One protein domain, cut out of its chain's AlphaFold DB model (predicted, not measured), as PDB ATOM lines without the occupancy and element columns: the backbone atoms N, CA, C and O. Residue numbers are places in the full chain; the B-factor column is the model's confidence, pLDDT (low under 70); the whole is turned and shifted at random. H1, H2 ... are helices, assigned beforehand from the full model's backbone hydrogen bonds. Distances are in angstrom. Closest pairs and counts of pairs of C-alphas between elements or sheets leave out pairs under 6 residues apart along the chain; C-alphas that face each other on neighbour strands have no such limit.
ATOM      1  N   GLU A  72      75.864 123.696 111.330       73.94
ATOM      2  CA  GLU A  72      76.664 123.992 110.134       73.94
ATOM      3  C   GLU A  72      77.476 125.274 110.324       73.94
ATOM      4  O   GLU A  72      78.676 125.285 110.054       73.94
ATOM      5  N   ARG A  73      76.859 126.331 110.872       69.00
ATOM      6  CA  ARG A  73      77.536 127.610 111.144       69.00
ATOM      7  C   ARG A  73      78.700 127.452 112.122       69.00
ATOM      8  O   ARG A  73      79.798 127.908 111.816       69.00
ATOM      9  N   LYS A  74      78.507 126.757 113.250       73.38
ATOM     10  CA  LYS A  74      79.597 126.442 114.195       73.38
ATOM     11  C   LYS A  74      80.700 125.615 113.524       73.38
ATOM     12  O   LYS A  74      81.875 125.944 113.660       73.38
ATOM     13  N   THR A  75      80.334 124.599 112.742       75.00
ATOM     14  CA  THR A  75      81.291 123.735 112.025       75.00
ATOM     15  C   THR A  75      82.108 124.515 110.988       75.00
ATOM     16  O   THR A  75      83.326 124.351 110.911       75.00
ATOM     17  N   PHE A  76      81.464 125.396 110.219       74.12
ATOM     18  CA  PHE A  76      82.116 126.256 109.232       74.12
ATOM     19  C   PHE A  76      83.074 127.247 109.900       74.12
ATOM     20  O   PHE A  76      84.237 127.327 109.510       74.12
ATOM     21  N   VAL A  77      82.629 127.937 110.956       73.94
ATOM     22  CA  VAL A  77      83.461 128.881 111.721       73.94
ATOM     23  C   VAL A  77      84.699 128.198 112.300       73.94
ATOM     24  O   VAL A  77      85.805 128.708 112.127       73.94
ATOM     25  N   THR A  78      84.547 127.019 112.908       73.44
ATOM     26  CA  THR A  78      85.686 126.244 113.422       73.44
ATOM     27  C   THR A  78      86.660 125.861 112.306       73.44
ATOM     28  O   THR A  78      87.863 126.052 112.474       73.44
ATOM     29  N   ARG A  79      86.173 125.419 111.137       72.50
ATOM     30  CA  ARG A  79      87.029 125.112 109.974       72.50
ATOM     31  C   ARG A  79      87.762 126.348 109.437       72.50
ATOM     32  O   ARG A  79      88.946 126.253 109.129       72.50
ATOM     33  N   VAL A  80      87.102 127.509 109.362       74.19
ATOM     34  CA  VAL A  80      87.729 128.772 108.924       74.19
ATOM     35  C   VAL A  80      88.797 129.237 109.918       74.19
ATOM     36  O   VAL A  80      89.893 129.606 109.499       74.19
ATOM     37  N   LEU A  81      88.530 129.171 111.227       76.06
ATOM     38  CA  LEU A  81      89.512 129.525 112.259       76.06
ATOM     39  C   LEU A  81      90.699 128.550 112.281       76.06
ATOM     40  O   LEU A  81      91.844 128.997 112.327       76.06
ATOM     41  N   GLN A  82      90.458 127.240 112.163       78.06
ATOM     42  CA  GLN A  82      91.520 126.234 112.037       78.06
ATOM     43  C   GLN A  82      92.379 126.465 110.784       78.06
ATOM     44  O   GLN A  82      93.605 126.435 110.877       78.06
ATOM     45  N   ALA A  83      91.767 126.766 109.633       71.31
ATOM     46  CA  ALA A  83      92.498 127.097 108.411       71.31
ATOM     47  C   ALA A  83      93.330 128.385 108.564       71.31
ATOM     48  O   ALA A  83      94.502 128.404 108.190       71.31
ATOM     49  N   MET A  84      92.767 129.439 109.165       72.38
ATOM     50  CA  MET A  84      93.484 130.688 109.460       72.38
ATOM     51  C   MET A  84      94.686 130.458 110.387       72.38
ATOM     52  O   MET A  84      95.773 130.965 110.107       72.38
ATOM     53  N   LEU A  85      94.523 129.670 111.455       73.81
ATOM     54  CA  LEU A  85      95.597 129.333 112.397       73.81
ATOM     55  C   LEU A  85      96.678 128.453 111.753       73.81
ATOM     56  O   LEU A  85      97.863 128.742 111.906       73.81
ATOM     57  N   ALA A  86      96.297 127.449 110.957       70.50
ATOM     58  CA  ALA A  86      97.242 126.612 110.213       70.50
ATOM     59  C   ALA A  86      98.074 127.418 109.197       70.50
ATOM     60  O   ALA A  86      99.244 127.107 108.967       70.50
ATOM     61  N   GLN A  87      97.505 128.483 108.618       68.56
ATOM     62  CA  GLN A  87      98.247 129.405 107.756       68.56
ATOM     63  C   GLN A  87      99.222 130.303 108.535       68.56
ATOM     64  O   GLN A  87     100.235 130.684 107.952       68.56
ATOM     65  N   ARG A  88      99.007 130.595 109.834       64.69
ATOM     66  CA  ARG A  88      99.923 131.438 110.644       64.69
ATOM     67  C   ARG A  88     101.362 130.911 110.606       64.69
ATOM     68  O   ARG A  88     102.289 131.680 110.386       64.69
ATOM     69  N   TYR A  89     101.534 129.592 110.712       48.53
ATOM     70  CA  TYR A  89     102.834 128.906 110.650       48.53
ATOM     71  C   TYR A  89     103.545 128.993 109.285       48.53
ATOM     72  O   TYR A  89     104.682 128.547 109.158       48.53
ATOM     73  N   ARG A  90     102.894 129.550 108.255       57.47
ATOM     74  CA  ARG A  90     103.462 129.773 106.914       57.47
ATOM     75  C   ARG A  90     103.781 131.246 106.638       57.47
ATOM     76  O   ARG A  90     104.279 131.570 105.563       57.47
ATOM     77  N   VAL A  91     103.504 132.140 107.590       61.00
ATOM     78  CA  VAL A  91     103.720 133.585 107.458       61.00
ATOM     79  C   VAL A  91     105.136 133.948 107.917       61.00
ATOM     80  O   VAL A  91     105.384 134.166 109.097       61.00
ATOM     81  N   SER A  92     106.079 134.016 106.975       56.78
ATOM     82  CA  SER A  92     107.512 134.227 107.252       56.78
ATOM     83  C   SER A  92     107.977 135.693 107.308       56.78
ATOM     84  O   SER A  92     109.167 135.945 107.474       56.78
ATOM     85  N   ASN A  93     107.073 136.669 107.161       79.31
ATOM     86  CA  ASN A  93     107.388 138.103 107.157       79.31
ATOM     87  C   ASN A  93     106.432 138.868 108.091       79.31
ATOM     88  O   ASN A  93     105.220 138.651 108.047       79.31
ATOM     89  N   GLN A  94     106.963 139.806 108.888       70.25
ATOM     90  CA  GLN A  94     106.184 140.663 109.790       70.25
ATOM     91  C   GLN A  94     105.058 141.426 109.085       70.25
ATOM     92  O   GLN A  94     103.993 141.608 109.668       70.25
ATOM     93  N   GLU A  95     105.265 141.898 107.854       66.88
ATOM     94  CA  GLU A  95     104.224 142.632 107.124       66.88
ATOM     95  C   GLU A  95     103.027 141.724 106.816       66.88
ATOM     96  O   GLU A  95     101.879 142.056 107.123       66.88
ATOM     97  N   SER A  96     103.308 140.520 106.318       65.38
ATOM     98  CA  SER A  96     102.311 139.473 106.117       65.38
ATOM     99  C   SER A  96     101.659 139.036 107.439       65.38
ATOM    100  O   SER A  96     100.466 138.742 107.447       65.38
ATOM    101  N   GLU A  97     102.382 139.059 108.569       79.06
ATOM    102  CA  GLU A  97     101.795 138.771 109.888       79.06
ATOM    103  C   GLU A  97     100.841 139.884 110.341       79.06
ATOM    104  O   GLU A  97      99.745 139.590 110.815       79.06
ATOM    105  N   ARG A  98     101.187 141.161 110.132       77.19
ATOM    106  CA  ARG A  98     100.290 142.300 110.414       77.19
ATOM    107  C   ARG A  98      99.013 142.220 109.574       77.19
ATOM    108  O   ARG A  98      97.928 142.479 110.098       77.19
ATOM    109  N   VAL A  99      99.114 141.822 108.302       73.69
ATOM    110  CA  VAL A  99      97.944 141.573 107.438       73.69
ATOM    111  C   VAL A  99      97.120 140.390 107.958       73.69
ATOM    112  O   VAL A  99      95.909 140.531 108.118       73.69
ATOM    113  N   TRP A 100      97.749 139.261 108.298       79.88
ATOM    114  CA  TRP A 100      97.063 138.089 108.860       79.88
ATOM    115  C   TRP A 100      96.331 138.417 110.173       79.88
ATOM    116  O   TRP A 100      95.145 138.107 110.296       79.88
ATOM    117  N   ARG A 101      96.982 139.128 111.108       82.38
ATOM    118  CA  ARG A 101      96.377 139.584 112.376       82.38
ATOM    119  C   ARG A 101      95.164 140.492 112.121       82.38
ATOM    120  O   ARG A 101      94.116 140.282 112.727       82.38
ATOM    121  N   ARG A 102      95.261 141.448 111.183       78.06
ATOM    122  CA  ARG A 102      94.137 142.326 110.787       78.06
ATOM    123  C   ARG A 102      92.963 141.546 110.182       78.06
ATOM    124  O   ARG A 102      91.818 141.824 110.529       78.06
ATOM    125  N   VAL A 103      93.224 140.566 109.312       73.38
ATOM    126  CA  VAL A 103      92.168 139.727 108.713       73.38
ATOM    127  C   VAL A 103      91.509 138.832 109.767       73.38
ATOM    128  O   VAL A 103      90.282 138.743 109.791       73.38
ATOM    129  N   LEU A 104      92.282 138.229 110.678       80.88
ATOM    130  CA  LEU A 104      91.732 137.430 111.776       80.88
ATOM    131  C   LEU A 104      90.847 138.275 112.704       80.88
ATOM    132  O   LEU A 104      89.719 137.875 112.986       80.88
ATOM    133  N   ALA A 105      91.308 139.461 113.113       77.81
ATOM    134  CA  ALA A 105      90.518 140.389 113.923       77.81
ATOM    135  C   ALA A 105      89.223 140.824 113.209       77.81
ATOM    136  O   ALA A 105      88.159 140.857 113.825       77.81
ATOM    137  N   GLY A 106      89.286 141.087 111.898       81.31
ATOM    138  CA  GLY A 106      88.111 141.399 111.078       81.31
ATOM    139  C   GLY A 106      87.092 140.256 111.018       81.31
ATOM    140  O   GLY A 106      85.896 140.495 111.182       81.31
ATOM    141  N   ILE A 107      87.553 139.010 110.848       73.44
ATOM    142  CA  ILE A 107      86.686 137.820 110.870       73.44
ATOM    143  C   ILE A 107      86.072 137.629 112.263       73.44
ATOM    144  O   ILE A 107      84.856 137.490 112.364       73.44
ATOM    145  N   LEU A 108      86.868 137.685 113.336       76.00
ATOM    146  CA  LEU A 108      86.371 137.544 114.711       76.00
ATOM    147  C   LEU A 108      85.319 138.613 115.052       76.00
ATOM    148  O   LEU A 108      84.265 138.268 115.582       76.00
ATOM    149  N   ASN A 109      85.540 139.874 114.668       75.19
ATOM    150  CA  ASN A 109      84.574 140.959 114.868       75.19
ATOM    151  C   ASN A 109      83.290 140.768 114.027       75.19
ATOM    152  O   ASN A 109      82.178 141.002 114.505       75.19
ATOM    153  N   ARG A 110      83.396 140.263 112.786       67.50
ATOM    154  CA  ARG A 110      82.213 139.920 111.971       67.50
ATOM    155  C   ARG A 110      81.430 138.741 112.562       67.50
ATOM    156  O   ARG A 110      80.206 138.707 112.461       67.50
ATOM    157  N   LEU A 111      82.104 137.793 113.211       67.62
ATOM    158  CA  LEU A 111      81.465 136.653 113.875       67.62
ATOM    159  C   LEU A 111      80.766 137.050 115.181       67.62
ATOM    160  O   LEU A 111      79.605 136.688 115.370       67.62
ATOM    161  N   THR A 112      81.402 137.834 116.055       66.88
ATOM    162  CA  THR A 112      80.773 138.299 117.309       66.88
ATOM    163  C   THR A 112      79.564 139.203 117.053       66.88
ATOM    164  O   THR A 112      78.541 139.060 117.723       66.88
ATOM    165  N   THR A 113      79.622 140.073 116.040       65.88
ATOM    166  CA  THR A 113      78.488 140.939 115.662       65.88
ATOM    167  C   THR A 113      77.315 140.180 115.027       65.88
ATOM    168  O   THR A 113      76.162 140.564 115.250       65.88
TER     169      THR A 113
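This is residues 72 to 113 of the 580 residues of an uncharacterized protein of Besnoitia besnoiti (UniProt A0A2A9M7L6). This is a helical hairpin: the long helix H1 runs out, a tight link turns the backbone round, and the long helix H2 folds back beside it. The two stand close only toward the turn and spread toward the ends of the printed part, giving a flat outline of 34 by 20 by 6 A. The printed part has 42 residues, with two named helices, H1 then H2, and no named strand; the class is all helix. It is only just loose, close to compact, with a radius of gyration of the C-alphas of 11.1 A.

Find C-alpha 72 at (76.664, 123.992, 110.134); from there H1, residues 72 to 88, runs 24.4 A. After five link residues, find C-alpha 94 at (106.184, 140.663, 109.790); H2, residues 94 to 113, runs 28.3 A to C-alpha 113 at (78.488, 140.939, 115.662).

Look at Met 84 and Leu 104, whose C-alphas, 7.3 A apart, are the closest of the two helices. H1 and H2 only just touch, with 3 pairs of C-alphas within 8 A, through residues 84 to 88 and 97 to 104 alone. They run opposite ways at a shallow tilt of 14 degrees, a helical hairpin. In H1 and H2, every O i to N i+4 pair is within hydrogen-bond range.

The C-alphas farthest apart, those of Glu 72 and Asn 93, are 33.9 A apart. The printed part has no cut. Its mean pLDDT is 71.8; look for values under 70 at residues 73, 87 to 92, 95 to 96 and 110 to 113.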